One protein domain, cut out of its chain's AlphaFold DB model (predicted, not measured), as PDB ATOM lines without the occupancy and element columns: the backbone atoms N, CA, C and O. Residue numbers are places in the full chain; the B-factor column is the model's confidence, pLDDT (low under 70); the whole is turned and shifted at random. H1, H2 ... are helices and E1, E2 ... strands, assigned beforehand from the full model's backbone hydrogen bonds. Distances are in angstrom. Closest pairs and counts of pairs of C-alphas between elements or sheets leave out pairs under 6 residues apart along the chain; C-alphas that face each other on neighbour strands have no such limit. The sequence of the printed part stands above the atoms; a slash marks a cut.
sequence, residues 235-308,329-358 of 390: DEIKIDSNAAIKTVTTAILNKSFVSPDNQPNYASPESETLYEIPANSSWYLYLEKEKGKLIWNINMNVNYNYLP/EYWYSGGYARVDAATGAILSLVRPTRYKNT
ATOM      1  N   ASP A 235     -25.151  -0.244 -27.144       86.12
ATOM      2  CA  ASP A 235     -24.739  -1.359 -28.002       86.12
ATOM      3  C   ASP A 235     -25.090  -2.739 -27.420       86.12
ATOM      4  O   ASP A 235     -25.190  -3.716 -28.171       86.12
ATOM      5  N   GLU A 236     -25.302  -2.845 -26.103       85.50
ATOM      6  CA  GLU A 236     -25.744  -4.077 -25.433       85.50
ATOM      7  C   GLU A 236     -27.249  -4.353 -25.656       85.50
ATOM      8  O   GLU A 236     -27.694  -5.489 -25.485       85.50
ATOM      9  N   ILE A 237     -28.035  -3.360 -26.095       89.56
ATOM     10  CA  ILE A 237     -29.470  -3.511 -26.379       89.56
ATOM     11  C   ILE A 237     -29.645  -4.210 -27.729       89.56
ATOM     12  O   ILE A 237     -29.331  -3.656 -28.783       89.56
ATOM     13  N   LYS A 238     -30.182  -5.433 -27.718       93.50
ATOM     14  CA  LYS A 238     -30.550  -6.182 -28.937       93.50
ATOM     15  C   LYS A 238     -32.055  -6.340 -29.106       93.50
ATOM     16  O   LYS A 238     -32.517  -6.594 -30.215       93.50
ATOM     17  N   ILE A 239     -32.805  -6.177 -28.021       91.81
ATOM     18  CA  ILE A 239     -34.262  -6.213 -27.990       91.81
ATOM     19  C   ILE A 239     -34.744  -4.831 -27.561       91.81
ATOM     20  O   ILE A 239     -34.395  -4.355 -26.479       91.81
ATOM     21  N   ASP A 240     -35.523  -4.178 -28.421       91.50
ATOM     22  CA  ASP A 240     -36.113  -2.877 -28.117       91.50
ATOM     23  C   ASP A 240     -37.264  -2.995 -27.100       91.50
ATOM     24  O   ASP A 240     -37.709  -4.085 -26.725       91.50
ATOM     25  N   SER A 241     -37.757  -1.849 -26.634       86.38
ATOM     26  CA  SER A 241     -38.832  -1.793 -25.641       86.38
ATOM     27  C   SER A 241     -40.131  -2.444 -26.131       86.38
ATOM     28  O   SER A 241     -40.815  -3.105 -25.350       86.38
ATOM     29  N   ASN A 242     -40.460  -2.325 -27.421       92.69
ATOM     30  CA  ASN A 242     -41.665  -2.918 -28.005       92.69
ATOM     31  C   ASN A 242     -41.595  -4.448 -28.028       92.69
ATOM     32  O   ASN A 242     -42.560  -5.128 -27.672       92.69
ATOM     33  N   ALA A 243     -40.449  -5.004 -28.417       93.88
ATOM     34  CA  ALA A 243     -40.210  -6.435 -28.397       93.88
ATOM     35  C   ALA A 243     -40.192  -6.977 -26.959       93.88
ATOM     36  O   ALA A 243     -40.765  -8.037 -26.707       93.88
ATOM     37  N   ALA A 244     -39.639  -6.227 -26.001       92.12
ATOM     38  CA  ALA A 244     -39.687  -6.595 -24.588       92.12
ATOM     39  C   ALA A 244     -41.133  -6.627 -24.044       92.12
ATOM     40  O   ALA A 244     -41.533  -7.625 -23.442       92.12
ATOM     41  N   ILE A 245     -41.958  -5.605 -24.328       91.19
ATOM     42  CA  ILE A 245     -43.394  -5.591 -23.974       91.19
ATOM     43  C   ILE A 245     -44.125  -6.774 -24.612       91.19
ATOM     44  O   ILE A 245     -44.944  -7.423 -23.955       91.19
ATOM     45  N   LYS A 246     -43.837  -7.086 -25.881       93.62
ATOM     46  CA  LYS A 246     -44.444  -8.226 -26.575       93.62
ATOM     47  C   LYS A 246     -44.112  -9.543 -25.875       93.62
ATOM     48  O   LYS A 246     -45.024 -10.330 -25.629       93.62
ATOM     49  N   THR A 247     -42.852  -9.757 -25.499       94.06
ATOM     50  CA  THR A 247     -42.426 -10.947 -24.751       94.06
ATOM     51  C   THR A 247     -43.160 -11.069 -23.415       94.06
ATOM     52  O   THR A 247     -43.709 -12.129 -23.108       94.06
ATOM     53  N   VAL A 248     -43.237  -9.977 -22.650       90.75
ATOM     54  CA  VAL A 248     -43.971  -9.936 -21.374       90.75
ATOM     55  C   VAL A 248     -45.451 -10.236 -21.585       90.75
ATOM     56  O   VAL A 248     -46.022 -11.061 -20.875       90.75
ATOM     57  N   THR A 249     -46.062  -9.635 -22.603       91.06
ATOM     58  CA  THR A 249     -47.468  -9.861 -22.947       91.06
ATOM     59  C   THR A 249     -47.733 -11.327 -23.263       91.06
ATOM     60  O   THR A 249     -48.651 -11.925 -22.707       91.06
ATOM     61  N   THR A 250     -46.899 -11.949 -24.100       92.75
ATOM     62  CA  THR A 250     -47.017 -13.378 -24.418       92.75
ATOM     63  C   THR A 250     -46.913 -14.254 -23.168       92.75
ATOM     64  O   THR A 250     -47.682 -15.203 -23.026       92.75
ATOM     65  N   ALA A 251     -46.021 -13.928 -22.228       90.62
ATOM     66  CA  ALA A 251     -45.902 -14.666 -20.972       90.62
ATOM     67  C   ALA A 251     -47.099 -14.459 -20.025       90.62
ATOM     68  O   ALA A 251     -47.558 -15.417 -19.399       90.62
ATOM     69  N   ILE A 252     -47.659 -13.245 -19.953       87.56
ATOM     70  CA  ILE A 252     -48.885 -12.958 -19.186       87.56
ATOM     71  C   ILE A 252     -50.071 -13.765 -19.732       87.56
ATOM     72  O   ILE A 252     -50.812 -14.365 -18.957       87.56
ATOM     73  N   LEU A 253     -50.226 -13.838 -21.054       88.38
ATOM     74  CA  LEU A 253     -51.319 -14.586 -21.686       88.38
ATOM     75  C   LEU A 253     -51.126 -16.111 -21.579       88.38
ATOM     76  O   LEU A 253     -52.094 -16.871 -21.538       88.38
ATOM     77  N   ASN A 254     -49.879 -16.583 -21.491       89.62
ATOM     78  CA  ASN A 254     -49.577 -17.993 -21.275       89.62
ATOM     79  C   ASN A 254     -49.763 -18.378 -19.797       89.62
ATOM     80  O   ASN A 254     -48.862 -18.202 -18.974       89.62
ATOM     81  N   LYS A 255     -50.915 -18.969 -19.465       84.00
ATOM     82  CA  LYS A 255     -51.248 -19.426 -18.101       84.00
ATOM     83  C   LYS A 255     -50.257 -20.448 -17.529       84.00
ATOM     84  O   LYS A 255     -50.118 -20.535 -16.315       84.00
ATOM     85  N   SER A 256     -49.560 -21.193 -18.385       84.88
ATOM     86  CA  SER A 256     -48.575 -22.205 -17.985       84.88
ATOM     87  C   SER A 256     -47.164 -21.645 -17.805       84.88
ATOM     88  O   SER A 256     -46.268 -22.383 -17.402       84.88
ATOM     89  N   PHE A 257     -46.933 -20.365 -18.116       84.62
ATOM     90  CA  PHE A 257     -45.628 -19.748 -17.906       84.62
ATOM     91  C   PHE A 257     -45.325 -19.614 -16.406       84.62
ATOM     92  O   PHE A 257     -46.127 -19.064 -15.645       84.62
ATOM     93  N   VAL A 258     -44.143 -20.084 -16.009       79.44
ATOM     94  CA  VAL A 258     -43.612 -20.002 -14.644       79.44
ATOM     95  C   VAL A 258     -42.481 -18.975 -14.642       79.44
ATOM     96  O   VAL A 258     -41.541 -19.102 -15.424       79.44
ATOM     97  N   SER A 259     -42.581 -17.949 -13.789       76.19
ATOM     98  CA  SER A 259     -41.521 -16.940 -13.649       76.19
ATOM     99  C   SER A 259     -40.245 -17.594 -13.101       76.19
ATOM    100  O   SER A 259     -40.347 -18.320 -12.108       76.19
ATOM    101  N   PRO A 260     -39.060 -17.341 -13.691       71.50
ATOM    102  CA  PRO A 260     -37.795 -17.886 -13.189       71.50
ATOM    103  C   PRO A 260     -37.513 -17.470 -11.742       71.50
ATOM    104  O   PRO A 260     -37.254 -18.320 -10.895       71.50
ATOM    105  N   ASP A 261     -37.670 -16.181 -11.443       60.22
ATOM    106  CA  ASP A 261     -37.733 -15.672 -10.077       60.22
ATOM    107  C   ASP A 261     -39.203 -15.624  -9.663       60.22
ATOM    108  O   ASP A 261     -39.928 -14.661  -9.940       60.22
ATOM    109  N   ASN A 262     -39.673 -16.725  -9.084       50.06
ATOM    110  CA  ASN A 262     -41.049 -16.884  -8.637       50.06
ATOM    111  C   ASN A 262     -41.259 -16.029  -7.373       50.06
ATOM    112  O   ASN A 262     -41.097 -16.507  -6.252       50.06
ATOM    113  N   GLN A 263     -41.563 -14.740  -7.538       50.28
ATOM    114  CA  GLN A 263     -42.104 -13.943  -6.439       50.28
ATOM    115  C   GLN A 263     -43.527 -14.467  -6.205       50.28
ATOM    116  O   GLN A 263     -44.324 -14.435  -7.148       50.28
ATOM    117  N   PRO A 264     -43.858 -15.010  -5.019       46.03
ATOM    118  CA  PRO A 264     -45.227 -15.412  -4.744       46.03
ATOM    119  C   PRO A 264     -46.120 -14.198  -4.996       46.03
ATOM    120  O   PRO A 264     -45.850 -13.114  -4.480       46.03
ATOM    121  N   ASN A 265     -47.157 -14.368  -5.823       48.84
ATOM    122  CA  ASN A 265     -48.210 -13.366  -5.925       48.84
ATOM    123  C   ASN A 265     -48.652 -13.077  -4.489       48.84
ATOM    124  O   ASN A 265     -49.087 -13.996  -3.793       48.84
ATOM    125  N   TYR A 266     -48.495 -11.831  -4.040       47.12
ATOM    126  CA  TYR A 266     -49.043 -11.360  -2.772       47.12
ATOM    127  C   TYR A 266     -50.564 -11.352  -2.914       47.12
ATOM    128  O   TYR A 266     -51.189 -10.326  -3.175       47.12
ATOM    129  N   ALA A 267     -51.147 -12.545  -2.858       48.19
ATOM    130  CA  ALA A 267     -52.552 -12.759  -3.076       48.19
ATOM    131  C   ALA A 267     -53.276 -12.362  -1.792       48.19
ATOM    132  O   ALA A 267     -53.405 -13.152  -0.858       48.19
ATOM    133  N   SER A 268     -53.729 -11.111  -1.733       54.81
ATOM    134  CA  SER A 268     -54.820 -10.759  -0.827       54.81
ATOM    135  C   SER A 268     -56.014 -11.679  -1.138       54.81
ATOM    136  O   SER A 268     -56.219 -12.009  -2.311       54.81
ATOM    137  N   PRO A 269     -56.826 -12.095  -0.149       54.75
ATOM    138  CA  PRO A 269     -58.027 -12.899  -0.394       54.75
ATOM    139  C   PRO A 269     -58.980 -12.281  -1.430       54.75
ATOM    140  O   PRO A 269     -59.729 -12.997  -2.085       54.75
ATOM    141  N   GLU A 270     -58.921 -10.959  -1.599       64.94
ATOM    142  CA  GLU A 270     -59.719 -10.183  -2.556       64.94
ATOM    143  C   GLU A 270     -58.923  -9.768  -3.805       64.94
ATOM    144  O   GLU A 270     -59.231  -8.766  -4.458       64.94
ATOM    145  N   SER A 271     -57.853 -10.499  -4.119       70.50
ATOM    146  CA  SER A 271     -57.043 -10.267  -5.310       70.50
ATOM    147  C   SER A 271     -57.305 -11.309  -6.391       70.50
ATOM    148  O   SER A 271     -57.540 -12.483  -6.117       70.50
ATOM    149  N   GLU A 272     -57.232 -10.875  -7.641       74.94
ATOM    150  CA  GLU A 272     -57.374 -11.743  -8.799       74.94
ATOM    151  C   GLU A 272     -56.248 -11.487  -9.790       74.94
ATOM    152  O   GLU A 272     -56.031 -10.364 -10.252       74.94
ATOM    153  N   THR A 273     -55.530 -12.552 -10.134       77.00
ATOM    154  CA  THR A 273     -54.526 -12.511 -11.192       77.00
ATOM    155  C   THR A 273     -55.208 -12.407 -12.550       77.00
ATOM    156  O   THR A 273     -56.012 -13.257 -12.928       77.00
ATOM    157  N   LEU A 274     -54.837 -11.383 -13.307       74.56
ATOM    158  CA  LEU A 274     -55.308 -11.155 -14.660       74.56
ATOM    159  C   LEU A 274     -54.472 -11.994 -15.636       74.56
ATOM    160  O   LEU A 274     -53.242 -11.929 -15.660       74.56
ATOM    161  N   TYR A 275     -55.160 -12.778 -16.464       81.56
ATOM    162  CA  TYR A 275     -54.566 -13.535 -17.577       81.56
ATOM    163  C   TYR A 275     -54.815 -12.870 -18.931       81.56
ATOM    164  O   TYR A 275     -54.599 -13.472 -19.978       81.56
ATOM    165  N   GLU A 276     -55.278 -11.628 -18.891       82.88
ATOM    166  CA  GLU A 276     -55.527 -10.764 -20.030       82.88
ATOM    167  C   GLU A 276     -54.984  -9.378 -19.689       82.88
ATOM    168  O   GLU A 276     -54.927  -8.993 -18.518       82.88
ATOM    169  N   ILE A 277     -54.560  -8.636 -20.711       80.44
ATOM    170  CA  ILE A 277     -54.069  -7.267 -20.554       80.44
ATOM    171  C   ILE A 277     -55.177  -6.323 -21.011       80.44
ATOM    172  O   ILE A 277     -55.503  -6.319 -22.200       80.44
ATOM    173  N   PRO A 278     -55.764  -5.522 -20.107       75.69
ATOM    174  CA  PRO A 278     -56.810  -4.582 -20.485       75.69
ATOM    175  C   PRO A 278     -56.315  -3.569 -21.522       75.69
ATOM    176  O   PRO A 278     -55.178  -3.103 -21.454       75.69
ATOM    177  N   ALA A 279     -57.175  -3.197 -22.471       76.12
ATOM    178  CA  ALA A 279     -56.807  -2.314 -23.585       76.12
ATOM    179  C   ALA A 279     -56.350  -0.908 -23.143       76.12
ATOM    180  O   ALA A 279     -55.618  -0.237 -23.862       76.12
ATOM    181  N   ASN A 280     -56.760  -0.471 -21.953       72.62
ATOM    182  CA  ASN A 280     -56.384   0.797 -21.325       72.62
ATOM    183  C   ASN A 280     -55.153   0.682 -20.403       72.62
ATOM    184  O   ASN A 280     -54.926   1.552 -19.558       72.62
ATOM    185  N   SER A 281     -54.370  -0.388 -20.535       77.00
ATOM    186  CA  SER A 281     -53.122  -0.541 -19.789       77.00
ATOM    187  C   SER A 281     -52.069   0.440 -20.296       77.00
ATOM    188  O   SER A 281     -51.860   0.598 -21.498       77.00
ATOM    189  N   SER A 282     -51.371   1.068 -19.360       79.00
ATOM    190  CA  SER A 282     -50.201   1.898 -19.622       79.00
ATOM    191  C   SER A 282     -48.938   1.161 -19.190       79.00
ATOM    192  O   SER A 282     -48.949   0.389 -18.228       79.00
ATOM    193  N   TRP A 283     -47.847   1.397 -19.911       76.81
ATOM    194  CA  TRP A 283     -46.558   0.767 -19.658       76.81
ATOM    195  C   TRP A 283     -45.543   1.839 -19.289       76.81
ATOM    196  O   TRP A 283     -45.365   2.812 -20.019       76.81
ATOM    197  N   TYR A 284     -44.867   1.644 -18.167       74.62
ATOM    198  CA  TYR A 284     -43.708   2.425 -17.769       74.62
ATOM    199  C   TYR A 284     -42.482   1.526 -17.829       74.62
ATOM    200  O   TYR A 284     -42.468   0.449 -17.235       74.62
ATOM    201  N   LEU A 285     -41.460   1.951 -18.561       79.81
ATOM    202  CA  LEU A 285     -40.273   1.143 -18.794       79.81
ATOM    203  C   LEU A 285     -39.005   1.973 -18.711       79.81
ATOM    204  O   LEU A 285     -38.970   3.123 -19.144       79.81
ATOM    205  N   TYR A 286     -37.964   1.369 -18.155       74.50
ATOM    206  CA  TYR A 286     -36.643   1.970 -18.050       74.50
ATOM    207  C   TYR A 286     -35.559   0.897 -18.117       74.50
ATOM    208  O   TYR A 286     -35.809  -0.289 -17.887       74.50
ATOM    209  N   LEU A 287     -34.348   1.341 -18.445       74.38
ATOM    210  CA  LEU A 287     -33.162   0.499 -18.496       74.38
ATOM    211  C   LEU A 287     -32.344   0.611 -17.222       74.38
ATOM    212  O   LEU A 287     -32.162   1.693 -16.656       74.38
ATOM    213  N   GLU A 288     -31.787  -0.521 -16.832       72.19
ATOM    214  CA  GLU A 288     -30.896  -0.642 -15.695       72.19
ATOM    215  C   GLU A 288     -29.803  -1.665 -16.004       72.19
ATOM    216  O   GLU A 288     -30.077  -2.682 -16.639       72.19
ATOM    217  N   LYS A 289     -28.569  -1.416 -15.554       70.00
ATOM    218  CA  LYS A 289     -27.499  -2.415 -15.603       70.00
ATOM    219  C   LYS A 289     -27.399  -3.111 -14.251       70.00
ATOM    220  O   LYS A 289     -27.055  -2.482 -13.256       70.00
ATOM    221  N   GLU A 290     -27.647  -4.415 -14.229       66.62
ATOM    222  CA  GLU A 290     -27.455  -5.273 -13.062       66.62
ATOM    223  C   GLU A 290     -26.477  -6.395 -13.420       66.62
ATOM    224  O   GLU A 290     -26.681  -7.127 -14.387       66.62
ATOM    225  N   LYS A 291     -25.403  -6.553 -12.631       66.25
ATOM    226  CA  LYS A 291     -24.405  -7.638 -12.784       66.25
ATOM    227  C   LYS A 291     -23.860  -7.780 -14.211       66.25
ATOM    228  O   LYS A 291     -23.693  -8.883 -14.724       66.25
ATOM    229  N   GLY A 292     -23.596  -6.647 -14.856       72.50
ATOM    230  CA  GLY A 292     -23.077  -6.612 -16.224       72.50
ATOM    231  C   GLY A 292     -24.110  -6.940 -17.304       72.50
ATOM    232  O   GLY A 292     -23.727  -7.071 -18.458       72.50
ATOM    233  N   LYS A 293     -25.397  -7.061 -16.957       78.19
ATOM    234  CA  LYS A 293     -26.497  -7.205 -17.911       78.19
ATOM    235  C   LYS A 293     -27.358  -5.961 -17.924       78.19
ATOM    236  O   LYS A 293     -27.739  -5.456 -16.873       78.19
ATOM    237  N   LEU A 294     -27.715  -5.523 -19.118       83.81
ATOM    238  CA  LEU A 294     -28.707  -4.484 -19.313       83.81
ATOM    239  C   LEU A 294     -30.110  -5.110 -19.279       83.81
ATOM    240  O   LEU A 294     -30.369  -6.113 -19.945       83.81
ATOM    241  N   ILE A 295     -31.003  -4.553 -18.468       81.75
ATOM    242  CA  ILE A 295     -32.325  -5.106 -18.167       81.75
ATOM    243  C   ILE A 295     -33.383  -4.036 -18.423       81.75
ATOM    244  O   ILE A 295     -33.289  -2.914 -17.926       81.75
ATOM    245  N   TRP A 296     -34.420  -4.410 -19.169       81.62
ATOM    246  CA  TRP A 296     -35.680  -3.685 -19.242       81.62
ATOM    247  C   TRP A 296     -36.511  -3.983 -17.997       81.62
ATOM    248  O   TRP A 296     -36.998  -5.102 -17.819       81.62
ATOM    249  N   ASN A 297     -36.694  -2.972 -17.154       80.81
ATOM    250  CA  ASN A 297     -37.682  -2.990 -16.084       80.81
ATOM    251  C   ASN A 297     -38.999  -2.457 -16.644       80.81
ATOM    252  O   ASN A 297     -39.054  -1.321 -17.111       80.81
ATOM    253  N   ILE A 298     -40.047  -3.275 -16.614       79.56
ATOM    254  CA  ILE A 298     -41.336  -2.993 -17.244       79.56
ATOM    255  C   ILE A 298     -42.417  -3.043 -16.168       79.56
ATOM    256  O   ILE A 298     -42.662  -4.086 -15.573       79.56
ATOM    257  N   ASN A 299     -43.081  -1.918 -15.942       77.44
ATOM    258  CA  ASN A 299     -44.230  -1.788 -15.060       77.44
ATOM    259  C   ASN A 299     -45.480  -1.597 -15.911       77.44
ATOM    260  O   ASN A 299     -45.520  -0.732 -16.786       77.44
ATOM    261  N   MET A 300     -46.507  -2.389 -15.640       73.25
ATOM    262  CA  MET A 300     -47.816  -2.239 -16.250       73.25
ATOM    263  C   MET A 300     -48.769  -1.644 -15.226       73.25
ATOM    264  O   MET A 300     -48.932  -2.213 -14.151       73.25
ATOM    265  N   ASN A 301     -49.423  -0.542 -15.577       73.25
ATOM    266  CA  ASN A 301     -50.497   0.052 -14.791       73.25
ATOM    267  C   ASN A 301     -51.797  -0.064 -15.576       73.25
ATOM    268  O   ASN A 301     -51.935   0.509 -16.659       73.25
ATOM    269  N   VAL A 302     -52.760  -0.787 -15.020       67.50
ATOM    270  CA  VAL A 302     -54.103  -0.893 -15.577       67.50
ATOM    271  C   VAL A 302     -54.951   0.197 -14.944       67.50
ATOM    272  O   VAL A 302     -55.247   0.156 -13.751       67.50
ATOM    273  N   ASN A 303     -55.352   1.179 -15.742       62.88
ATOM    274  CA  ASN A 303     -56.235   2.226 -15.259       62.88
ATOM    275  C   ASN A 303     -57.686   1.769 -15.426       62.88
ATOM    276  O   ASN A 303     -58.249   1.935 -16.500       62.88
ATOM    277  N   TYR A 304     -58.310   1.162 -14.416       60.31
ATOM    278  CA  TYR A 304     -59.758   0.953 -14.486       60.31
ATOM    279  C   TYR A 304     -60.440   2.317 -14.434       60.31
ATOM    280  O   TYR A 304     -60.244   3.064 -13.480       60.31
ATOM    281  N   ASN A 305     -61.195   2.649 -15.490       51.62
ATOM    282  CA  ASN A 305     -61.895   3.925 -15.606       51.62
ATOM    283  C   ASN A 305     -62.620   4.230 -14.296       51.62
ATOM    284  O   ASN A 305     -63.524   3.494 -13.895       51.62
ATOM    285  N   TYR A 306     -62.212   5.327 -13.662       52.53
ATOM    286  CA  TYR A 306     -62.932   5.953 -12.570       52.53
ATOM    287  C   TYR A 306     -64.380   6.131 -13.021       52.53
ATOM    288  O   TYR A 306     -64.666   6.956 -13.891       52.53
ATOM    289  N   LEU A 307     -65.305   5.354 -12.457       47.84
ATOM    290  CA  LEU A 307     -66.695   5.772 -12.501       47.84
ATOM    291  C   LEU A 307     -66.745   7.091 -11.722       47.84
ATOM    292  O   LEU A 307     -66.279   7.118 -10.578       47.84
ATOM    293  N   PRO A 308     -67.222   8.196 -12.324       49.03
ATOM    294  CA  PRO A 308     -67.358   9.442 -11.593       49.03
ATOM    295  C   PRO A 308     -68.248   9.165 -10.387       49.03
ATOM    296  O   PRO A 308     -69.370   8.675 -10.535       49.03
ATOM    297  N   GLU A 329     -65.688   1.399  -5.644       53.75
ATOM    298  CA  GLU A 329     -64.677   0.376  -5.431       53.75
ATOM    299  C   GLU A 329     -63.473   0.694  -6.323       53.75
ATOM    300  O   GLU A 329     -63.564   0.647  -7.552       53.75
ATOM    301  N   TYR A 330     -62.348   1.056  -5.707       55.69
ATOM    302  CA  TYR A 330     -61.118   1.323  -6.436       55.69
ATOM    303  C   TYR A 330     -60.390   0.006  -6.657       55.69
ATOM    304  O   TYR A 330     -59.925  -0.637  -5.715       55.69
ATOM    305  N   TRP A 331     -60.271  -0.381  -7.918       58.66
ATOM    306  CA  TRP A 331     -59.456  -1.513  -8.319       58.66
ATOM    307  C   TRP A 331     -58.121  -0.981  -8.812       58.66
ATOM    308  O   TRP A 331     -58.036  -0.422  -9.906       58.66
ATOM    309  N   TYR A 332     -57.068  -1.147  -8.012       59.66
ATOM    310  CA  TYR A 332     -55.722  -1.011  -8.553       59.66
ATOM    311  C   TYR A 332     -55.361  -2.332  -9.213       59.66
ATOM    312  O   TYR A 332     -55.566  -3.401  -8.633       59.66
ATOM    313  N   SER A 333     -54.847  -2.268 -10.438       64.88
ATOM    314  CA  SER A 333     -54.198  -3.432 -11.030       64.88
ATOM    315  C   SER A 333     -52.903  -3.031 -11.697       64.88
ATOM    316  O   SER A 333     -52.834  -2.053 -12.442       64.88
ATOM    317  N   GLY A 334     -51.870  -3.814 -11.438       69.25
ATOM    318  CA  GLY A 334     -50.565  -3.599 -12.024       69.25
ATOM    319  C   GLY A 334     -49.768  -4.886 -12.062       69.25
ATOM    320  O   GLY A 334     -50.077  -5.835 -11.343       69.25
ATOM    321  N   GLY A 335     -48.782  -4.920 -12.946       73.94
ATOM    322  CA  GLY A 335     -47.851  -6.029 -13.114       73.94
ATOM    323  C   GLY A 335     -46.434  -5.506 -13.295       73.94
ATOM    324  O   GLY A 335     -46.232  -4.338 -13.627       73.94
ATOM    325  N   TYR A 336     -45.451  -6.371 -13.093       81.81
ATOM    326  CA  TYR A 336     -44.044  -6.009 -13.216       81.81
ATOM    327  C   TYR A 336     -43.278  -7.119 -13.918       81.81
ATOM    328  O   TYR A 336     -43.512  -8.297 -13.665       81.81
ATOM    329  N   ALA A 337     -42.354  -6.757 -14.794       80.31
ATOM    330  CA  ALA A 337     -41.502  -7.705 -15.478       80.31
ATOM    331  C   ALA A 337     -40.084  -7.169 -15.640       80.31
ATOM    332  O   ALA A 337     -39.850  -5.965 -15.744       80.31
ATOM    333  N   ARG A 338     -39.143  -8.105 -15.714       85.38
ATOM    334  CA  ARG A 338     -37.726  -7.860 -15.966       85.38
ATOM    335  C   ARG A 338     -37.318  -8.667 -17.176       85.38
ATOM    336  O   ARG A 338     -37.494  -9.885 -17.176       85.38
ATOM    337  N   VAL A 339     -36.779  -8.006 -18.192       87.00
ATOM    338  CA  VAL A 339     -36.378  -8.647 -19.448       87.00
ATOM    339  C   VAL A 339     -34.934  -8.289 -19.758       87.00
ATOM    340  O   VAL A 339     -34.568  -7.121 -19.766       87.00
ATOM    341  N   ASP A 340     -34.107  -9.292 -20.024       91.50
ATOM    342  CA  ASP A 340     -32.732  -9.095 -20.476       91.50
ATOM    343  C   ASP A 340     -32.737  -8.362 -21.834       91.50
ATOM    344  O   ASP A 340     -33.328  -8.837 -22.806       91.50
ATOM    345  N   ALA A 341     -32.110  -7.187 -21.908       91.12
ATOM    346  CA  ALA A 341     -32.149  -6.324 -23.089       91.12
ATOM    347  C   ALA A 341     -31.322  -6.868 -24.268       91.12
ATOM    348  O   ALA A 341     -31.519  -6.434 -25.404       91.12
ATOM    349  N   ALA A 342     -30.423  -7.825 -24.024       93.25
ATOM    350  CA  ALA A 342     -29.602  -8.454 -25.055       93.25
ATOM    351  C   ALA A 342     -30.256  -9.716 -25.637       93.25
ATOM    352  O   ALA A 342     -30.036 -10.049 -26.800       93.25
ATOM    353  N   THR A 343     -31.050 -10.438 -24.846       94.94
ATOM    354  CA  THR A 343     -31.610 -11.740 -25.259       94.94
ATOM    355  C   THR A 343     -33.130 -11.765 -25.345       94.94
ATOM    356  O   THR A 343     -33.691 -12.635 -26.006       94.94
ATOM    357  N   GLY A 344     -33.815 -10.837 -24.677       93.12
ATOM    358  CA  GLY A 344     -35.268 -10.842 -24.543       93.12
ATOM    359  C   GLY A 344     -35.782 -11.871 -23.538       93.12
ATOM    360  O   GLY A 344     -36.991 -12.056 -23.433       93.12
ATOM    361  N   ALA A 345     -34.901 -12.549 -22.798       93.69
ATOM    362  CA  ALA A 345     -35.305 -13.517 -21.789       93.69
ATOM    363  C   ALA A 345     -36.000 -12.820 -20.609       93.69
ATOM    364  O   ALA A 345     -35.488 -11.838 -20.069       93.69
ATOM    365  N   ILE A 346     -37.148 -13.350 -20.178       87.88
ATOM    366  CA  ILE A 346     -37.807 -12.910 -18.944       87.88
ATOM    367  C   ILE A 346     -36.971 -13.402 -17.767       87.88
ATOM    368  O   ILE A 346     -36.781 -14.602 -17.606       87.88
ATOM    369  N   LEU A 347     -36.488 -12.472 -16.954       83.69
ATOM    370  CA  LEU A 347     -35.749 -12.743 -15.723       83.69
ATOM    371  C   LEU A 347     -36.708 -12.865 -14.534       83.69
ATOM    372  O   LEU A 347     -36.539 -13.715 -13.669       83.69
ATOM    373  N   SER A 348     -37.754 -12.040 -14.521       81.50
ATOM    374  CA  SER A 348     -38.808 -12.071 -13.511       81.50
ATOM    375  C   SER A 348     -40.109 -11.549 -14.109       81.50
ATOM    376  O   SER A 348     -40.088 -10.642 -14.943       81.50
ATOM    377  N   LEU A 349     -41.236 -12.118 -13.693       80.31
ATOM    378  CA  LEU A 349     -42.568 -11.656 -14.051       80.31
ATOM    379  C   LEU A 349     -43.511 -11.806 -12.858       80.31
ATOM    380  O   LEU A 349     -43.834 -12.916 -12.441       80.31
ATOM    381  N   VAL A 350     -44.016 -10.676 -12.381       78.12
ATOM    382  CA  VAL A 350     -45.191 -10.580 -11.522       78.12
ATOM    383  C   VAL A 350     -46.385 -10.305 -12.422       78.12
ATOM    384  O   VAL A 350     -46.477  -9.253 -13.067       78.12
ATOM    385  N   ARG A 351     -47.296 -11.279 -12.494       77.31
ATOM    386  CA  ARG A 351     -48.497 -11.149 -13.316       77.31
ATOM    387  C   ARG A 351     -49.351  -9.988 -12.810       77.31
ATOM    388  O   ARG A 351     -49.429  -9.772 -11.596       77.31
ATOM    389  N   PRO A 352     -50.024  -9.273 -13.721       76.50
ATOM    390  CA  PRO A 352     -50.973  -8.262 -13.316       76.50
ATOM    391  C   PRO A 352     -52.006  -8.840 -12.372       76.50
ATOM    392  O   PRO A 352     -52.609  -9.868 -12.658       76.50
ATOM    393  N   THR A 353     -52.194  -8.178 -11.244       74.31
ATOM    394  CA  THR A 353     -53.161  -8.601 -10.239       74.31
ATOM    395  C   THR A 353     -54.049  -7.417  -9.923       74.31
ATOM    396  O   THR A 353     -53.541  -6.323  -9.677       74.31
ATOM    397  N   ARG A 354     -55.366  -7.623  -9.965       71.94
ATOM    398  CA  ARG A 354     -56.337  -6.656  -9.463       71.94
ATOM    399  C   ARG A 354     -56.575  -6.918  -7.991       71.94
ATOM    400  O   ARG A 354     -56.739  -8.071  -7.607       71.94
ATOM    401  N   TYR A 355     -56.609  -5.879  -7.176       67.75
ATOM    402  CA  TYR A 355     -57.054  -5.994  -5.794       67.75
ATOM    403  C   TYR A 355     -58.043  -4.889  -5.468       67.75
ATOM    404  O   TYR A 355     -57.945  -3.764  -5.971       67.75
ATOM    405  N   LYS A 356     -59.004  -5.237  -4.617       62.66
ATOM    406  CA  LYS A 356     -59.961  -4.288  -4.078       62.66
ATOM    407  C   LYS A 356     -59.235  -3.391  -3.085       62.66
ATOM    408  O   LYS A 356     -58.746  -3.858  -2.059       62.66
ATOM    409  N   ASN A 357     -59.124  -2.105  -3.398       54.19
ATOM    410  CA  ASN A 357     -58.612  -1.131  -2.452       54.19
ATOM    411  C   ASN A 357     -59.798  -0.554  -1.677       54.19
ATOM    412  O   ASN A 357     -60.502   0.343  -2.144       54.19
ATOM    413  N   THR A 358     -60.061  -1.117  -0.502       51.38
ATOM    414  CA  THR A 358     -60.990  -0.533   0.461       51.38
ATOM    415  C   THR A 358     -60.256   0.575   1.202       51.38
ATOM    416  O   THR A 358     -59.559   0.341   2.187       51.38
TER     417      THR A 358
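AT A GLANCE: This is residues 235 to 308 and 329 to 358 of the 390 residues of an uncharacterized protein of bacterium (UniProt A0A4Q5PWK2). This is a twisted antiparallel sheet of four long strands and one short edge strand, with a single helix, H1, packed slantingly across one face and no named element on the other. A long stretch with no named element, residues 254 to 270, leads from H1 to the short edge strand E1, and residues 274 to 280 then cross over the helix's face of the sheet to the other edge strand, E2. The printed part has 104 residues, with one named helix and five named strands in the order H1 E1 E2 E3 E4 E5, and the sheet runs E1 E5 E4 E3 E2. The class is mixed, helices and strands; the whole is compact, with a radius of gyration of the C-alphas of 14.3 A, and elongated, spanning 46 by 28 by 22 A.

IN THESE COORDINATES: Find C-alpha 241 at (-38.832, -1.793, -25.641); from there H1, residues 241 to 253, runs 18.3 A to C-alpha 253 at (-51.319, -14.586, -21.686). Next come E1, residues 271 to 273, 6.8 A long, and E2, residues 281 to 290, 27.0 A. E3, residues 293 to 303, covers 31.3 A. Beyond the cut, E4, residues 330 to 340, covers 33.3 A, and E5, residues 346 to 357, runs 29.0 A to C-alpha 357 at (-58.612, -1.131, -2.452).

HOW THE PARTS SIT: Begin with the sheet. E2 and E3 form a hairpin, with N 284 and O 299 2.8 A apart, within hydrogen-bond range. Between E3 and E4, look at N 298 and O 337, 2.8 A. E4 and E5 form a second hairpin, where N 350 and O 336 are 2.7 A apart. E1 is antiparallel to E5, with N 272 and O 354 at 2.8 A. H1 is on the sheet at a height of 8.8 A, in two layers, a helix on one face of a sheet. It lies over E5, E4 and, only just, E3, on which 3 of its C-alphas fall. On the local plane it stands at 62 degrees to E4, only just across the strands. Its closest C-alphas to E5 are those of Ile 252 and Arg 351, 6.2 A apart. In H1 every O i to N i+4 pair is within hydrogen-bond range. E1 and E2 are apart.

THE WHOLE: The two C-alphas farthest apart are those of Gly 292 and Pro 308, 47.3 A. Residues 309 to 328 are not printed; C-alphas 308 and 329 are 11.3 A apart across this cut. The link from H1 to E1 is long. Mean pLDDT of the printed part is 75.4, and 29 residues are under 70, among them residues 261 to 270 and 302 to 308.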